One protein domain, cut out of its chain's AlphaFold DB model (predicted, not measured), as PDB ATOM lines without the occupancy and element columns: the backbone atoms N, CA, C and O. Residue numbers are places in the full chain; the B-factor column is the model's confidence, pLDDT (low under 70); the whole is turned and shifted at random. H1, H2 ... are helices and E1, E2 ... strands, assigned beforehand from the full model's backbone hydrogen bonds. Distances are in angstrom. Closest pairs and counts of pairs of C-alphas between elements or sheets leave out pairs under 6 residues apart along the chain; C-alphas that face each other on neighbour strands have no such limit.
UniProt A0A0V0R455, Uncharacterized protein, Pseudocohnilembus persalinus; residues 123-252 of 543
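AT A GLANCE: This is residues 123 to 252 of the 543 residues of an uncharacterized protein of Pseudocohnilembus persalinus (UniProt A0A0V0R455). A long hairpin of two helices, H1 and H2, side by side, is crossed by H5 near its open end, away from the H1 to H2 link. From that end a thinner arm reaches away, with H3 going out, the short H4 near its tip and the strand E1 coming back to H5; residues 216 to 222 stick out at the tip. The printed part has 130 residues, with five named helices and one named strand in the order H1, H2, H3, H4, E1, H5, and its class is mostly helix. It is only just loose, close to extended, with a radius of gyration of the C-alphas of 21.0 A, and flat, spanning 71 by 41 by 17 A.

IN THESE COORDINATES: H2, the longest helix, has residues 160 to 191 and is 46.6 A from first to last C-alpha; it begins at C-alpha 160 at (345.061, 158.494, 180.340). H1, residues 124 to 154, is 44.5 A long and begins at C-alpha 124 at (348.674, 209.798, 185.941). H5, residues 232 to 251, is 28.4 A long and ends at C-alpha 251 at (338.077, 196.269, 180.666). H3, residues 200 to 214, is 21.3 A long. H4 has residues 220 to 223 and is 5.1 A long, and E1 has residues 226 to 229 and is 9.8 A long.

HOW THE PARTS SIT: H2 and H1 form a helical hairpin and touch at a shallow tilt of 8 degrees, opposite ways; their closest C-alphas, of Thr 185 and Cys 135, are 6.3 A apart. H5 touches H2 with residues 242 to 246 alone, about perpendicular at 80 degrees, and the closest C-alphas, of Lys 182 and Ile 243, are 6.7 A apart. H5 and H1 only just touch, with 3 pairs of C-alphas within 8 A, the closest being Leu 132 and Met 250 at 6.3 A; their lines also stand at 80 degrees, about perpendicular. The helix packing is mostly crossed, but only just, with 1 of 3 touching pairs at a shallow tilt. H3 and H5 are close but not clearly touching, with the C-alphas of Ile 200 and Lys 235 closest at 7.0 A, at a steep tilt of 63 degrees, opposite ways. The closest C-alphas of H3 and E1, those of Val 204 and Phe 228, are 7.1 A apart. E1 pairs with no named strand. H4 and E1 meet only through their link, and H4 is apart from H1, H2, H3 and H5. In H1, H2, H3 and H5 every O i to N i+4 pair is within hydrogen-bond range; H4 is too short for such a pair.

THE WHOLE: The two C-alphas farthest apart, of Asn 157 and Asn 217, are 71.1 A apart. The printed part has no cut and no long link; H2 to H3 is short, and the other links are tight. The mean pLDDT of the printed part is 91.7, and no printed residue is under 70.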
ATOM      1  N   ASN A 123     350.074 213.480 184.410       83.50
ATOM      2  CA  ASN A 123     350.797 212.307 183.909       83.50
ATOM      3  C   ASN A 123     350.195 210.972 184.373       83.50
ATOM      4  O   ASN A 123     350.510 209.933 183.794       83.50
ATOM      5  N   TYR A 124     349.294 210.993 185.360       84.06
ATOM      6  CA  TYR A 124     348.674 209.798 185.941       84.06
ATOM      7  C   TYR A 124     348.040 208.905 184.873       84.06
ATOM      8  O   TYR A 124     348.312 207.710 184.783       84.06
ATOM      9  N   LEU A 125     347.229 209.509 184.002       84.31
ATOM     10  CA  LEU A 125     346.485 208.780 182.982       84.31
ATOM     11  C   LEU A 125     347.411 208.198 181.904       84.31
ATOM     12  O   LEU A 125     347.138 207.119 181.388       84.31
ATOM     13  N   ALA A 126     348.507 208.881 181.568       86.88
ATOM     14  CA  ALA A 126     349.470 208.389 180.586       86.88
ATOM     15  C   ALA A 126     350.237 207.167 181.113       86.88
ATOM     16  O   ALA A 126     350.349 206.161 180.408       86.88
ATOM     17  N   VAL A 127     350.710 207.230 182.361       88.69
ATOM     18  CA  VAL A 127     351.431 206.125 183.011       88.69
ATOM     19  C   VAL A 127     350.510 204.926 183.222       88.69
ATOM     20  O   VAL A 127     350.872 203.807 182.858       88.69
ATOM     21  N   LEU A 128     349.283 205.166 183.698       88.12
ATOM     22  CA  LEU A 128     348.266 204.129 183.855       88.12
ATOM     23  C   LEU A 128     347.993 203.411 182.526       88.12
ATOM     24  O   LEU A 128     348.099 202.190 182.453       88.12
ATOM     25  N   LYS A 129     347.716 204.158 181.449       89.69
ATOM     26  CA  LYS A 129     347.470 203.576 180.118       89.69
ATOM     27  C   LYS A 129     348.650 202.749 179.611       89.69
ATOM     28  O   LYS A 129     348.441 201.670 179.060       89.69
ATOM     29  N   ASN A 130     349.879 203.233 179.797       91.06
ATOM     30  CA  ASN A 130     351.078 202.509 179.379       91.06
ATOM     31  C   ASN A 130     351.224 201.180 180.139       91.06
ATOM     32  O   ASN A 130     351.364 200.132 179.509       91.06
ATOM     33  N   ASN A 131     351.112 201.201 181.469       91.81
ATOM     34  CA  ASN A 131     351.224 199.996 182.295       91.81
ATOM     35  C   ASN A 131     350.106 198.984 181.986       91.81
ATOM     36  O   ASN A 131     350.384 197.798 181.805       91.81
ATOM     37  N   LEU A 132     348.859 199.445 181.822       91.56
ATOM     38  CA  LEU A 132     347.727 198.587 181.444       91.56
ATOM     39  C   LEU A 132     347.880 197.995 180.036       91.56
ATOM     40  O   LEU A 132     347.533 196.836 179.809       91.56
ATOM     41  N   SER A 133     348.408 198.763 179.080       90.00
ATOM     42  CA  SER A 133     348.664 198.275 177.721       90.00
ATOM     43  C   SER A 133     349.758 197.203 177.703       90.00
ATOM     44  O   SER A 133     349.588 196.163 177.064       90.00
ATOM     45  N   GLN A 134     350.849 197.414 178.448       92.44
ATOM     46  CA  GLN A 134     351.924 196.431 178.586       92.44
ATOM     47  C   GLN A 134     351.437 195.145 179.260       92.44
ATOM     48  O   GLN A 134     351.711 194.058 178.751       92.44
ATOM     49  N   CYS A 135     350.673 195.262 180.350       93.50
ATOM     50  CA  CYS A 135     350.065 194.118 181.031       93.50
ATOM     51  C   CYS A 135     349.168 193.314 180.082       93.50
ATOM     52  O   CYS A 135     349.355 192.108 179.926       93.50
ATOM     53  N   ASN A 136     348.266 193.980 179.355       91.00
ATOM     54  CA  ASN A 136     347.394 193.308 178.389       91.00
ATOM     55  C   ASN A 136     348.165 192.570 177.299       91.00
ATOM     56  O   ASN A 136     347.794 191.453 176.938       91.00
ATOM     57  N   LYS A 137     349.242 193.168 176.786       93.25
ATOM     58  CA  LYS A 137     350.098 192.511 175.799       93.25
ATOM     59  C   LYS A 137     350.731 191.240 176.374       93.25
ATOM     60  O   LYS A 137     350.614 190.185 175.760       93.25
ATOM     61  N   LEU A 138     351.322 191.316 177.568       95.00
ATOM     62  CA  LEU A 138     351.927 190.159 178.240       95.00
ATOM     63  C   LEU A 138     350.902 189.053 178.523       95.00
ATOM     64  O   LEU A 138     351.174 187.881 178.268       95.00
ATOM     65  N   LEU A 139     349.700 189.421 178.980       93.44
ATOM     66  CA  LEU A 139     348.605 188.478 179.203       93.44
ATOM     67  C   LEU A 139     348.158 187.804 177.903       93.44
ATOM     68  O   LEU A 139     347.915 186.598 177.891       93.44
ATOM     69  N   GLN A 140     348.046 188.549 176.801       93.50
ATOM     70  CA  GLN A 140     347.702 187.978 175.497       93.50
ATOM     71  C   GLN A 140     348.788 187.026 174.993       93.50
ATOM     72  O   GLN A 140     348.465 185.916 174.567       93.50
ATOM     73  N   ASP A 141     350.057 187.421 175.090       94.88
ATOM     74  CA  ASP A 141     351.193 186.601 174.672       94.88
ATOM     75  C   ASP A 141     351.246 185.290 175.480       94.88
ATOM     76  O   ASP A 141     351.339 184.202 174.899       94.88
ATOM     77  N   LYS A 142     351.076 185.353 176.810       97.25
ATOM     78  CA  LYS A 142     351.006 184.152 177.662       97.25
ATOM     79  C   LYS A 142     349.795 183.276 177.366       97.25
ATOM     80  O   LYS A 142     349.957 182.063 177.229       97.25
ATOM     81  N   LYS A 143     348.605 183.853 177.173       94.44
ATOM     82  CA  LYS A 143     347.405 183.094 176.772       94.44
ATOM     83  C   LYS A 143     347.613 182.362 175.446       94.44
ATOM     84  O   LYS A 143     347.188 181.219 175.301       94.44
ATOM     85  N   GLN A 144     348.300 182.973 174.479       96.56
ATOM     86  CA  GLN A 144     348.635 182.307 173.216       96.56
ATOM     87  C   GLN A 144     349.631 181.154 173.404       96.56
ATOM     88  O   GLN A 144     349.505 180.127 172.731       96.56
ATOM     89  N   ILE A 145     350.612 181.297 174.301       97.69
ATOM     90  CA  ILE A 145     351.558 180.224 174.644       97.69
ATOM     91  C   ILE A 145     350.815 179.044 175.280       97.69
ATOM     92  O   ILE A 145     350.969 177.913 174.814       97.69
ATOM     93  N   HIS A 146     349.958 179.295 176.271       97.56
ATOM     94  CA  HIS A 146     349.153 178.246 176.904       97.56
ATOM     95  C   HIS A 146     348.180 177.600 175.925       97.56
ATOM     96  O   HIS A 146     348.099 176.378 175.870       97.56
ATOM     97  N   ALA A 147     347.541 178.368 175.040       97.00
ATOM     98  CA  ALA A 147     346.706 177.806 173.979       97.00
ATOM     99  C   ALA A 147     347.476 176.818 173.078       97.00
ATOM    100  O   ALA A 147     346.929 175.789 172.668       97.00
ATOM    101  N   LYS A 148     348.760 177.088 172.791       98.00
ATOM    102  CA  LYS A 148     349.635 176.146 172.071       98.00
ATOM    103  C   LYS A 148     349.957 174.914 172.920       98.00
ATOM    104  O   LYS A 148     349.803 173.810 172.402       98.00
ATOM    105  N   LYS A 149     350.333 175.077 174.199       97.94
ATOM    106  CA  LYS A 149     350.576 173.956 175.134       97.94
ATOM    107  C   LYS A 149     349.347 173.042 175.234       97.94
ATOM    108  O   LYS A 149     349.459 171.834 175.041       97.94
ATOM    109  N   TRP A 150     348.158 173.621 175.400       97.94
ATOM    110  CA  TRP A 150     346.876 172.913 175.422       97.94
ATOM    111  C   TRP A 150     346.605 172.134 174.136       97.94
ATOM    112  O   TRP A 150     346.149 170.991 174.177       97.94
ATOM    113  N   LYS A 151     346.889 172.733 172.975       98.00
ATOM    114  CA  LYS A 151     346.749 172.050 171.685       98.00
ATOM    115  C   LYS A 151     347.716 170.868 171.570       98.00
ATOM    116  O   LYS A 151     347.303 169.816 171.094       98.00
ATOM    117  N   MET A 152     348.961 171.034 172.024       97.81
ATOM    118  CA  MET A 152     349.967 169.966 172.030       97.81
ATOM    119  C   MET A 152     349.565 168.814 172.951       97.81
ATOM    120  O   MET A 152     349.625 167.665 172.516       97.81
ATOM    121  N   LEU A 153     349.077 169.112 174.161       97.50
ATOM    122  CA  LEU A 153     348.571 168.113 175.104       97.50
ATOM    123  C   LEU A 153     347.426 167.294 174.489       97.50
ATOM    124  O   LEU A 153     347.466 166.068 174.511       97.50
ATOM    125  N   LYS A 154     346.457 167.947 173.838       96.50
ATOM    126  CA  LYS A 154     345.337 167.260 173.165       96.50
ATOM    127  C   LYS A 154     345.766 166.331 172.029       96.50
ATOM    128  O   LYS A 154     345.056 165.379 171.730       96.50
ATOM    129  N   SER A 155     346.886 166.624 171.372       96.75
ATOM    130  CA  SER A 155     347.446 165.789 170.301       96.75
ATOM    131  C   SER A 155     348.507 164.792 170.778       96.75
ATOM    132  O   SER A 155     349.079 164.079 169.957       96.75
ATOM    133  N   SER A 156     348.826 164.780 172.074       96.06
ATOM    134  CA  SER A 156     349.882 163.935 172.624       96.06
ATOM    135  C   SER A 156     349.413 162.486 172.770       96.06
ATOM    136  O   SER A 156     348.260 162.220 173.102       96.06
ATOM    137  N   ASN A 157     350.315 161.538 172.514       97.69
ATOM    138  CA  ASN A 157     350.051 160.111 172.686       97.69
ATOM    139  C   ASN A 157     350.435 159.670 174.108       97.69
ATOM    140  O   ASN A 157     351.360 158.882 174.287       97.69
ATOM    141  N   LEU A 158     349.787 160.270 175.107       96.75
ATOM    142  CA  LEU A 158     349.978 159.949 176.522       96.75
ATOM    143  C   LEU A 158     348.972 158.889 176.970       96.75
ATOM    144  O   LEU A 158     347.861 158.802 176.437       96.75
ATOM    145  N   SER A 159     349.328 158.113 177.991       97.81
ATOM    146  CA  SER A 159     348.326 157.319 178.700       97.81
ATOM    147  C   SER A 159     347.300 158.236 179.380       97.81
ATOM    148  O   SER A 159     347.553 159.414 179.639       97.81
ATOM    149  N   GLN A 160     346.122 157.701 179.712       96.50
ATOM    150  CA  GLN A 160     345.061 158.494 180.340       96.50
ATOM    151  C   GLN A 160     345.497 159.124 181.676       96.50
ATOM    152  O   GLN A 160     345.128 160.261 181.961       96.50
ATOM    153  N   GLN A 161     346.284 158.410 182.487       97.38
ATOM    154  CA  GLN A 161     346.771 158.928 183.769       97.38
ATOM    155  C   GLN A 161     347.790 160.057 183.576       97.38
ATOM    156  O   GLN A 161     347.654 161.109 184.198       97.38
ATOM    157  N   GLU A 162     348.757 159.879 182.673       97.62
ATOM    158  CA  GLU A 162     349.738 160.920 182.339       97.62
ATOM    159  C   GLU A 162     349.066 162.157 181.741       97.62
ATOM    160  O   GLU A 162     349.453 163.283 182.053       97.62
ATOM    161  N   TYR A 163     348.034 161.962 180.916       97.94
ATOM    162  CA  TYR A 163     347.246 163.056 180.362       97.94
ATOM    163  C   TYR A 163     346.581 163.875 181.472       97.94
ATOM    164  O   TYR A 163     346.726 165.093 181.480       97.94
ATOM    165  N   ILE A 164     345.899 163.225 182.426       97.19
ATOM    166  CA  ILE A 164     345.237 163.910 183.551       97.19
ATOM    167  C   ILE A 164     346.260 164.679 184.393       97.19
ATOM    168  O   ILE A 164     346.052 165.849 184.699       97.19
ATOM    169  N   GLN A 165     347.393 164.056 184.720       98.06
ATOM    170  CA  GLN A 165     348.440 164.711 185.505       98.06
ATOM    171  C   GLN A 165     349.033 165.920 184.768       98.06
ATOM    172  O   GLN A 165     349.237 166.982 185.356       98.06
ATOM    173  N   THR A 166     349.281 165.786 183.464       97.44
ATOM    174  CA  THR A 166     349.798 166.883 182.633       97.44
ATOM    175  C   THR A 166     348.759 167.992 182.471       97.44
ATOM    176  O   THR A 166     349.113 169.167 182.473       97.44
ATOM    177  N   GLU A 167     347.477 167.641 182.378       98.00
ATOM    178  CA  GLU A 167     346.362 168.585 182.347       98.00
ATOM    179  C   GLU A 167     346.279 169.409 183.640       98.00
ATOM    180  O   GLU A 167     346.141 170.631 183.582       98.00
ATOM    181  N   GLU A 168     346.365 168.764 184.804       97.81
ATOM    182  CA  GLU A 168     346.338 169.443 186.103       97.81
ATOM    183  C   GLU A 168     347.548 170.356 186.301       97.81
ATOM    184  O   GLU A 168     347.391 171.498 186.737       97.81
ATOM    185  N   ASN A 169     348.741 169.885 185.929       97.50
ATOM    186  CA  ASN A 169     349.954 170.697 185.973       97.50
ATOM    187  C   ASN A 169     349.841 171.912 185.047       97.50
ATOM    188  O   ASN A 169     350.140 173.024 185.469       97.50
ATOM    189  N   LEU A 170     349.330 171.733 183.825       97.44
ATOM    190  CA  LEU A 170     349.163 172.830 182.873       97.44
ATOM    191  C   LEU A 170     348.147 173.874 183.361       97.44
ATOM    192  O   LEU A 170     348.392 175.069 183.218       97.44
ATOM    193  N   LYS A 171     347.038 173.446 183.984       97.25
ATOM    194  CA  LYS A 171     346.075 174.363 184.626       97.25
ATOM    195  C   LYS A 171     346.730 175.174 185.740       97.25
ATOM    196  O   LYS A 171     346.469 176.367 185.850       97.25
ATOM    197  N   ARG A 172     347.555 174.527 186.569       97.31
ATOM    198  CA  ARG A 172     348.266 175.190 187.667       97.31
ATOM    199  C   ARG A 172     349.273 176.212 187.140       97.31
ATOM    200  O   ARG A 172     349.201 177.366 187.543       97.31
ATOM    201  N   GLU A 173     350.118 175.813 186.188       97.44
ATOM    202  CA  GLU A 173     351.082 176.705 185.527       97.44
ATOM    203  C   GLU A 173     350.393 177.922 184.895       97.44
ATOM    204  O   GLU A 173     350.882 179.042 185.006       97.44
ATOM    205  N   GLU A 174     349.253 177.724 184.224       96.94
ATOM    206  CA  GLU A 174     348.506 178.820 183.599       96.94
ATOM    207  C   GLU A 174     348.002 179.837 184.633       96.94
ATOM    208  O   GLU A 174     348.109 181.043 184.407       96.94
ATOM    209  N   VAL A 175     347.489 179.369 185.774       94.19
ATOM    210  CA  VAL A 175     347.027 180.246 186.860       94.19
ATOM    211  C   VAL A 175     348.196 181.001 187.493       94.19
ATOM    212  O   VAL A 175     348.104 182.220 187.634       94.19
ATOM    213  N   GLU A 176     349.285 180.306 187.826       95.19
ATOM    214  CA  GLU A 176     350.469 180.891 188.472       95.19
ATOM    215  C   GLU A 176     351.121 181.966 187.587       95.19
ATOM    216  O   GLU A 176     351.304 183.097 188.034       95.19
ATOM    217  N   GLU A 177     351.374 181.674 186.306       96.50
ATOM    218  CA  GLU A 177     351.998 182.640 185.388       96.50
ATOM    219  C   GLU A 177     351.108 183.874 185.127       96.50
ATOM    220  O   GLU A 177     351.605 184.988 184.948       96.50
ATOM    221  N   ILE A 178     349.779 183.704 185.080       93.56
ATOM    222  CA  ILE A 178     348.848 184.834 184.923       93.56
ATOM    223  C   ILE A 178     348.810 185.685 186.197       93.56
ATOM    224  O   ILE A 178     348.751 186.914 186.105       93.56
ATOM    225  N   GLN A 179     348.819 185.054 187.374       92.38
ATOM    226  CA  GLN A 179     348.866 185.758 188.655       92.38
ATOM    227  C   GLN A 179     350.170 186.543 188.815       92.38
ATOM    228  O   GLN A 179     350.116 187.705 189.210       92.38
ATOM    229  N   GLU A 180     351.307 185.968 188.425       95.56
ATOM    230  CA  GLU A 180     352.612 186.638 188.442       95.56
ATOM    231  C   GLU A 180     352.595 187.930 187.609       95.56
ATOM    232  O   GLU A 180     352.920 189.000 188.121       95.56
ATOM    233  N   ILE A 181     352.090 187.885 186.368       95.50
ATOM    234  CA  ILE A 181     351.974 189.084 185.511       95.50
ATOM    235  C   ILE A 181     351.105 190.169 186.159       95.50
ATOM    236  O   ILE A 181     351.396 191.367 186.046       95.50
ATOM    237  N   LYS A 182     350.009 189.770 186.811       93.75
ATOM    238  CA  LYS A 182     349.104 190.705 187.486       93.75
ATOM    239  C   LYS A 182     349.780 191.358 188.688       93.75
ATOM    240  O   LYS A 182     349.711 192.579 188.805       93.75
ATOM    241  N   LEU A 183     350.466 190.580 189.524       93.56
ATOM    242  CA  LEU A 183     351.214 191.082 190.680       93.56
ATOM    243  C   LEU A 183     352.353 192.016 190.254       93.56
ATOM    244  O   LEU A 183     352.482 193.110 190.796       93.56
ATOM    245  N   ASP A 184     353.098 191.664 189.208       95.94
ATOM    246  CA  ASP A 184     354.122 192.539 188.627       95.94
ATOM    247  C   ASP A 184     353.542 193.864 188.127       95.94
ATOM    248  O   ASP A 184     354.160 194.924 188.244       95.94
ATOM    249  N   THR A 185     352.339 193.822 187.558       94.25
ATOM    250  CA  THR A 185     351.649 195.027 187.097       94.25
ATOM    251  C   THR A 185     351.176 195.878 188.271       94.25
ATOM    252  O   THR A 185     351.350 197.093 188.227       94.25
ATOM    253  N   ILE A 186     350.641 195.262 189.327       93.12
ATOM    254  CA  ILE A 186     350.286 195.944 190.579       93.12
ATOM    255  C   ILE A 186     351.519 196.642 191.160       93.12
ATOM    256  O   ILE A 186     351.458 197.836 191.445       93.12
ATOM    257  N   ASN A 187     352.664 195.959 191.218       93.56
ATOM    258  CA  ASN A 187     353.921 196.531 191.702       93.56
ATOM    259  C   ASN A 187     354.369 197.737 190.860       93.56
ATOM    260  O   ASN A 187     354.782 198.757 191.407       93.56
ATOM    261  N   LYS A 188     354.243 197.670 189.528       94.12
ATOM    262  CA  LYS A 188     354.549 198.802 188.631       94.12
ATOM    263  C   LYS A 188     353.589 199.977 188.807       94.12
ATOM    264  O   LYS A 188     354.011 201.128 188.709       94.12
ATOM    265  N   LEU A 189     352.304 199.701 189.024       91.44
ATOM    266  CA  LEU A 189     351.294 200.729 189.283       91.44
ATOM    267  C   LEU A 189     351.542 201.402 190.633       91.44
ATOM    268  O   LEU A 189     351.509 202.628 190.704       91.44
ATOM    269  N   HIS A 190     351.897 200.619 191.648       91.88
ATOM    270  CA  HIS A 190     352.326 201.122 192.942       91.88
ATOM    271  C   HIS A 190     353.561 202.034 192.822       91.88
ATOM    272  O   HIS A 190     353.514 203.181 193.247       91.88
ATOM    273  N   GLN A 191     354.624 201.583 192.144       91.44
ATOM    274  CA  GLN A 191     355.838 202.383 191.881       91.44
ATOM    275  C   GLN A 191     355.579 203.662 191.070       91.44
ATOM    276  O   GLN A 191     356.426 204.549 191.013       91.44
ATOM    277  N   SER A 192     354.434 203.733 190.392       88.94
ATOM    278  CA  SER A 192     353.993 204.894 189.621       88.94
ATOM    279  C   SER A 192     353.097 205.839 190.435       88.94
ATOM    280  O   SER A 192     352.449 206.710 189.847       88.94
ATOM    281  N   ASP A 193     353.014 205.640 191.755       88.62
ATOM    282  CA  ASP A 193     352.159 206.371 192.696       88.62
ATOM    283  C   ASP A 193     350.677 206.386 192.272       88.62
ATOM    284  O   ASP A 193     349.950 207.376 192.435       88.62
ATOM    285  N   ILE A 194     350.210 205.284 191.669       85.50
ATOM    286  CA  ILE A 194     348.811 205.131 191.268       85.50
ATOM    287  C   ILE A 194     347.989 204.730 192.494       85.50
ATOM    288  O   ILE A 194     348.151 203.641 193.041       85.50
ATOM    289  N   GLN A 195     347.067 205.604 192.904       83.56
ATOM    290  CA  GLN A 195     346.182 205.354 194.043       83.56
ATOM    291  C   GLN A 195     345.337 204.088 193.843       83.56
ATOM    292  O   GLN A 195     344.825 203.833 192.750       83.56
ATOM    293  N   GLY A 196     345.170 203.321 194.923       82.75
ATOM    294  CA  GLY A 196     344.494 202.022 194.904       82.75
ATOM    295  C   GLY A 196     345.416 200.833 194.610       82.75
ATOM    296  O   GLY A 196     344.931 199.708 194.574       82.75
ATOM    297  N   PHE A 197     346.720 201.052 194.421       89.75
ATOM    298  CA  PHE A 197     347.713 199.981 194.325       89.75
ATOM    299  C   PHE A 197     348.799 200.183 195.380       89.75
ATOM    300  O   PHE A 197     349.599 201.117 195.305       89.75
ATOM    301  N   GLU A 198     348.815 199.304 196.375       88.38
ATOM    302  CA  GLU A 198     349.716 199.382 197.523       88.38
ATOM    303  C   GLU A 198     350.318 198.015 197.821       88.38
ATOM    304  O   GLU A 198     349.642 196.982 197.775       88.38
ATOM    305  N   LEU A 199     351.611 198.013 198.146       90.81
ATOM    306  CA  LEU A 199     352.276 196.822 198.651       90.81
ATOM    307  C   LEU A 199     351.764 196.507 200.054       90.81
ATOM    308  O   LEU A 199     351.552 197.407 200.864       90.81
ATOM    309  N   ILE A 200     351.625 195.215 200.355       88.38
ATOM    310  CA  ILE A 200     351.220 194.740 201.686       88.38
ATOM    311  C   ILE A 200     352.134 195.326 202.767       88.38
ATOM    312  O   ILE A 200     351.642 195.766 203.801       88.38
ATOM    313  N   ASP A 201     353.440 195.385 202.509       89.94
ATOM    314  CA  ASP A 201     354.412 195.929 203.458       89.94
ATOM    315  C   ASP A 201     354.140 197.407 203.770       89.94
ATOM    316  O   ASP A 201     354.163 197.794 204.936       89.94
ATOM    317  N   ASN A 202     353.755 198.201 202.766       90.06
ATOM    318  CA  ASN A 202     353.419 199.613 202.952       90.06
ATOM    319  C   ASN A 202     352.109 199.792 203.729       90.06
ATOM    320  O   ASN A 202     352.005 200.716 204.528       90.06
ATOM    321  N   ILE A 203     351.125 198.906 203.534       87.62
ATOM    322  CA  ILE A 203     349.876 198.899 204.318       87.62
ATOM    323  C   ILE A 203     350.177 198.591 205.792       87.62
ATOM    324  O   ILE A 203     349.579 199.161 206.702       87.62
ATOM    325  N   VAL A 204     351.112 197.672 206.048       89.56
ATOM    326  CA  VAL A 204     351.548 197.353 207.413       89.56
ATOM    327  C   VAL A 204     352.325 198.515 208.025       89.56
ATOM    328  O   VAL A 204     352.163 198.783 209.213       89.56
ATOM    329  N   GLU A 205     353.181 199.186 207.254       91.06
ATOM    330  CA  GLU A 205     353.937 200.354 207.714       91.06
ATOM    331  C   GLU A 205     353.041 201.552 208.017       91.06
ATOM    332  O   GLU A 205     353.165 202.104 209.106       91.06
ATOM    333  N   SER A 206     352.086 201.890 207.148       88.75
ATOM    334  CA  SER A 206     351.147 202.986 207.410       88.75
ATOM    335  C   SER A 206     350.316 202.723 208.665       88.75
ATOM    336  O   SER A 206     350.229 203.571 209.549       88.75
ATOM    337  N   PHE A 207     349.813 201.496 208.832       88.94
ATOM    338  CA  PHE A 207     349.105 201.117 210.053       88.94
ATOM    339  C   PHE A 207     349.998 201.194 211.300       88.94
ATOM    340  O   PHE A 207     349.536 201.574 212.377       88.94
ATOM    341  N   LYS A 208     351.276 200.805 211.187       91.19
ATOM    342  CA  LYS A 208     352.241 200.935 212.288       91.19
ATOM    343  C   LYS A 208     352.413 202.398 212.680       91.19
ATOM    344  O   LYS A 208     352.413 202.683 213.873       91.19
ATOM    345  N   GLU A 209     352.586 203.288 211.709       92.31
ATOM    346  CA  GLU A 209     352.735 204.728 211.940       92.31
ATOM    347  C   GLU A 209     351.512 205.292 212.669       92.31
ATOM    348  O   GLU A 209     351.668 205.804 213.779       92.31
ATOM    349  N   ASP A 210     350.309 205.065 212.136       89.31
ATOM    350  CA  ASP A 210     349.043 205.499 212.743       89.31
ATOM    351  C   ASP A 210     348.895 204.967 214.178       89.31
ATOM    352  O   ASP A 210     348.601 205.706 215.123       89.31
ATOM    353  N   PHE A 211     349.182 203.676 214.383       92.19
ATOM    354  CA  PHE A 211     349.117 203.061 215.704       92.19
ATOM    355  C   PHE A 211     350.085 203.723 216.692       92.19
ATOM    356  O   PHE A 211     349.740 203.930 217.860       92.19
ATOM    357  N   TRP A 212     351.306 204.050 216.265       91.88
ATOM    358  CA  TRP A 212     352.288 204.698 217.133       91.88
ATOM    359  C   TRP A 212     351.965 206.164 217.411       91.88
ATOM    360  O   TRP A 212     352.261 206.635 218.515       91.88
ATOM    361  N   GLU A 213     351.337 206.863 216.469       93.06
ATOM    362  CA  GLU A 213     350.832 208.220 216.670       93.06
ATOM    363  C   GLU A 213     349.699 208.264 217.700       93.06
ATOM    364  O   GLU A 213     349.704 209.128 218.580       93.06
ATOM    365  N   GLU A 214     348.785 207.294 217.678       92.25
ATOM    366  CA  GLU A 214     347.720 207.179 218.681       92.25
ATOM    367  C   GLU A 214     348.254 206.748 220.060       92.25
ATOM    368  O   GLU A 214     347.711 207.124 221.103       92.25
ATOM    369  N   ASN A 215     349.352 205.986 220.088       92.31
ATOM    370  CA  ASN A 215     349.917 205.384 221.300       92.31
ATOM    371  C   ASN A 215     351.250 206.021 221.737       92.31
ATOM    372  O   ASN A 215     352.126 205.344 222.286       92.31
ATOM    373  N   GLN A 216     351.410 207.339 221.568       92.69
ATOM    374  CA  GLN A 216     352.649 208.060 221.915       92.69
ATOM    375  C   GLN A 216     353.110 207.854 223.370       92.69
ATOM    376  O   GLN A 216     354.311 207.838 223.641       92.69
ATOM    377  N   ASN A 217     352.185 207.614 224.302       93.00
ATOM    378  CA  ASN A 217     352.491 207.422 225.724       93.00
ATOM    379  C   ASN A 217     352.989 206.008 226.085       93.00
ATOM    380  O   ASN A 217     353.333 205.756 227.242       93.00
ATOM    381  N   MET A 218     353.029 205.074 225.129       92.44
ATOM    382  CA  MET A 218     353.481 203.703 225.374       92.44
ATOM    383  C   MET A 218     354.993 203.661 225.628       92.44
ATOM    384  O   MET A 218     355.777 204.238 224.864       92.44
ATOM    385  N   LYS A 219     355.418 202.960 226.689       92.75
ATOM    386  CA  LYS A 219     356.835 202.869 227.078       92.75
ATOM    387  C   LYS A 219     357.657 202.126 226.012       92.75
ATOM    388  O   LYS A 219     357.142 201.168 225.436       92.75
ATOM    389  N   PRO A 220     358.942 202.472 225.797       88.62
ATOM    390  CA  PRO A 220     359.795 201.805 224.806       88.62
ATOM    391  C   PRO A 220     359.826 200.272 224.935       88.62
ATOM    392  O   PRO A 220     359.713 199.569 223.932       88.62
ATOM    393  N   ASP A 221     359.878 199.757 226.167       88.25
ATOM    394  CA  ASP A 221     359.904 198.312 226.449       88.25
ATOM    395  C   ASP A 221     358.605 197.590 226.064       88.25
ATOM    396  O   ASP A 221     358.607 196.389 225.799       88.25
ATOM    397  N   GLU A 222     357.479 198.305 226.053       87.06
ATOM    398  CA  GLU A 222     356.190 197.772 225.614       87.06
ATOM    399  C   GLU A 222     356.064 197.840 224.092       87.06
ATOM    400  O   GLU A 222     355.561 196.894 223.488       87.06
ATOM    401  N   ARG A 223     356.599 198.898 223.463       88.06
ATOM    402  CA  ARG A 223     356.638 199.026 221.999       88.06
ATOM    403  C   ARG A 223     357.411 197.879 221.350       88.06
ATOM    404  O   ARG A 223     356.947 197.314 220.367       88.06
ATOM    405  N   ALA A 224     358.536 197.477 221.947       85.75
ATOM    406  CA  ALA A 224     359.366 196.370 221.463       85.75
ATOM    407  C   ALA A 224     358.663 194.994 221.483       85.75
ATOM    408  O   ALA A 224     359.145 194.054 220.854       85.75
ATOM    409  N   LYS A 225     357.539 194.857 222.202       88.94
ATOM    410  CA  LYS A 225     356.767 193.605 222.310       88.94
ATOM    411  C   LYS A 225     355.591 193.525 221.339       88.94
ATOM    412  O   LYS A 225     354.929 192.487 221.286       88.94
ATOM    413  N   VAL A 226     355.290 194.603 220.617       89.50
ATOM    414  CA  VAL A 226     354.178 194.639 219.664       89.50
ATOM    415  C   VAL A 226     354.672 194.167 218.305       89.50
ATOM    416  O   VAL A 226     355.618 194.726 217.751       89.50
ATOM    417  N   VAL A 227     354.008 193.152 217.758       89.50
ATOM    418  CA  VAL A 227     354.238 192.679 216.391       89.50
ATOM    419  C   VAL A 227     352.960 192.885 215.594       89.50
ATOM    420  O   VAL A 227     351.866 192.522 216.032       89.50
ATOM    421  N   PHE A 228     353.113 193.496 214.427       89.50
ATOM    422  CA  PHE A 228     352.026 193.737 213.494       89.50
ATOM    423  C   PHE A 228     352.093 192.680 212.411       89.50
ATOM    424  O   PHE A 228     353.113 192.556 211.728       89.50
ATOM    425  N   GLU A 229     351.014 191.927 212.269       87.44
ATOM    426  CA  GLU A 229     350.904 190.886 211.262       87.44
ATOM    427  C   GLU A 229     349.521 190.952 210.614       87.44
ATOM    428  O   GLU A 229     348.490 191.044 211.288       87.44
ATOM    429  N   LEU A 230     349.510 190.912 209.283       86.50
ATOM    430  CA  LEU A 230     348.298 190.680 208.510       86.50
ATOM    431  C   LEU A 230     348.023 189.177 208.459       86.50
ATOM    432  O   LEU A 230     348.906 188.393 208.115       86.50
ATOM    433  N   ASP A 231     346.786 188.791 208.756       88.50
ATOM    434  CA  ASP A 231     346.310 187.423 208.539       88.50
ATOM    435  C   ASP A 231     346.431 187.070 207.046       88.50
ATOM    436  O   ASP A 231     346.098 187.886 206.185       88.50
ATOM    437  N   ASP A 232     346.885 185.862 206.720       85.38
ATOM    438  CA  ASP A 232     347.094 185.425 205.335       85.38
ATOM    439  C   ASP A 232     345.808 185.497 204.505       85.38
ATOM    440  O   ASP A 232     345.841 185.841 203.325       85.38
ATOM    441  N   LYS A 233     344.646 185.271 205.133       85.56
ATOM    442  CA  LYS A 233     343.346 185.474 204.470       85.56
ATOM    443  C   LYS A 233     343.122 186.927 204.071       85.56
ATOM    444  O   LYS A 233     342.562 187.201 203.012       85.56
ATOM    445  N   VAL A 234     343.548 187.854 204.922       84.62
ATOM    446  CA  VAL A 234     343.420 189.292 204.686       84.62
ATOM    447  C   VAL A 234     344.421 189.734 203.622       84.62
ATOM    448  O   VAL A 234     344.026 190.443 202.702       84.62
ATOM    449  N   LYS A 235     345.669 189.241 203.669       87.44
ATOM    450  CA  LYS A 235     346.665 189.449 202.601       87.44
ATOM    451  C   LYS A 235     346.111 189.022 201.244       87.44
ATOM    452  O   LYS A 235     346.168 189.793 200.292       87.44
ATOM    453  N   GLN A 236     345.524 187.825 201.179       86.50
ATOM    454  CA  GLN A 236     344.926 187.320 199.947       86.50
ATOM    455  C   GLN A 236     343.751 188.188 199.491       86.50
ATOM    456  O   GLN A 236     343.664 188.506 198.314       86.50
ATOM    457  N   THR A 237     342.897 188.635 200.416       85.75
ATOM    458  CA  THR A 237     341.762 189.518 200.091       85.75
ATOM    459  C   THR A 237     342.240 190.843 199.488       85.75
ATOM    460  O   THR A 237     341.716 191.271 198.467       85.75
ATOM    461  N   ILE A 238     343.285 191.457 200.055       87.06
ATOM    462  CA  ILE A 238     343.886 192.691 199.525       87.06
ATOM    463  C   ILE A 238     344.433 192.468 198.109       87.06
ATOM    464  O   ILE A 238     344.220 193.297 197.224       87.06
ATOM    465  N   ILE A 239     345.139 191.355 197.887       88.81
ATOM    466  CA  ILE A 239     345.663 190.993 196.564       88.81
ATOM    467  C   ILE A 239     344.515 190.800 195.569       88.81
ATOM    468  O   ILE A 239     344.559 191.353 194.470       88.81
ATOM    469  N   ASP A 240     343.482 190.053 195.953       87.44
ATOM    470  CA  ASP A 240     342.324 189.764 195.109       87.44
ATOM    471  C   ASP A 240     341.569 191.050 194.743       87.44
ATOM    472  O   ASP A 240     341.199 191.235 193.582       87.44
ATOM    473  N   ASP A 241     341.409 191.976 195.689       86.94
ATOM    474  CA  ASP A 241     340.765 193.266 195.448       86.94
ATOM    475  C   ASP A 241     341.590 194.158 194.499       86.94
ATOM    476  O   ASP A 241     341.030 194.794 193.598       86.94
ATOM    477  N   GLN A 242     342.922 194.176 194.638       91.19
ATOM    478  CA  GLN A 242     343.813 194.894 193.716       91.19
ATOM    479  C   GLN A 242     343.826 194.262 192.317       91.19
ATOM    480  O   GLN A 242     343.831 194.979 191.313       91.19
ATOM    481  N   ILE A 243     343.775 192.929 192.224       90.06
ATOM    482  CA  ILE A 243     343.628 192.214 190.950       90.06
ATOM    483  C   ILE A 243     342.287 192.562 190.302       90.06
ATOM    484  O   ILE A 243     342.255 192.870 189.111       90.06
ATOM    485  N   LEU A 244     341.196 192.555 191.066       87.81
ATOM    486  CA  LEU A 244     339.869 192.909 190.570       87.81
ATOM    487  C   LEU A 244     339.833 194.355 190.062       87.81
ATOM    488  O   LEU A 244     339.225 194.642 189.029       87.81
ATOM    489  N   LEU A 245     340.493 195.276 190.767       88.19
ATOM    490  CA  LEU A 245     340.644 196.655 190.318       88.19
ATOM    491  C   LEU A 245     341.435 196.734 189.006       88.19
ATOM    492  O   LEU A 245     340.995 197.398 188.066       88.19
ATOM    493  N   LEU A 246     342.567 196.034 188.915       88.81
ATOM    494  CA  LEU A 246     343.368 195.961 187.696       88.81
ATOM    495  C   LEU A 246     342.542 195.434 186.513       88.81
ATOM    496  O   LEU A 246     342.584 196.018 185.434       88.81
ATOM    497  N   GLU A 247     341.767 194.367 186.709       88.19
ATOM    498  CA  GLU A 247     340.891 193.798 185.679       88.19
ATOM    499  C   GLU A 247     339.822 194.787 185.217       88.19
ATOM    500  O   GLU A 247     339.675 195.002 184.016       88.19
ATOM    501  N   LYS A 248     339.154 195.477 186.148       87.06
ATOM    502  CA  LYS A 248     338.180 196.526 185.805       87.06
ATOM    503  C   LYS A 248     338.812 197.639 184.973       87.06
ATOM    504  O   LYS A 248     338.242 198.044 183.963       87.06
ATOM    505  N   LEU A 249     340.004 198.099 185.357       84.81
ATOM    506  CA  LEU A 249     340.747 199.102 184.591       84.81
ATOM    507  C   LEU A 249     341.166 198.576 183.211       84.81
ATOM    508  O   LEU A 249     341.234 199.350 182.256       84.81
ATOM    509  N   MET A 250     341.428 197.272 183.085       84.19
ATOM    510  CA  MET A 250     341.730 196.652 181.797       84.19
ATOM    511  C   MET A 250     340.507 196.494 180.883       84.19
ATOM    512  O   MET A 250     340.640 196.519 179.658       84.19
ATOM    513  N   ASP A 251     339.312 196.371 181.445       83.12
ATOM    514  CA  ASP A 251     338.077 196.269 180.666       83.12
ATOM    515  C   ASP A 251     337.572 197.640 180.174       83.12
ATOM    516  O   ASP A 251     336.787 197.734 179.219       83.12
ATOM    517  N   GLU A 252     338.058 198.735 180.765       83.50
ATOM    518  CA  GLU A 252     337.751 200.089 180.321       83.50
ATOM    519  C   GLU A 252     338.382 200.400 178.952       83.50
ATOM    520  O   GLU A 252     339.539 200.808 178.815       83.50
TER     521      GLU A 252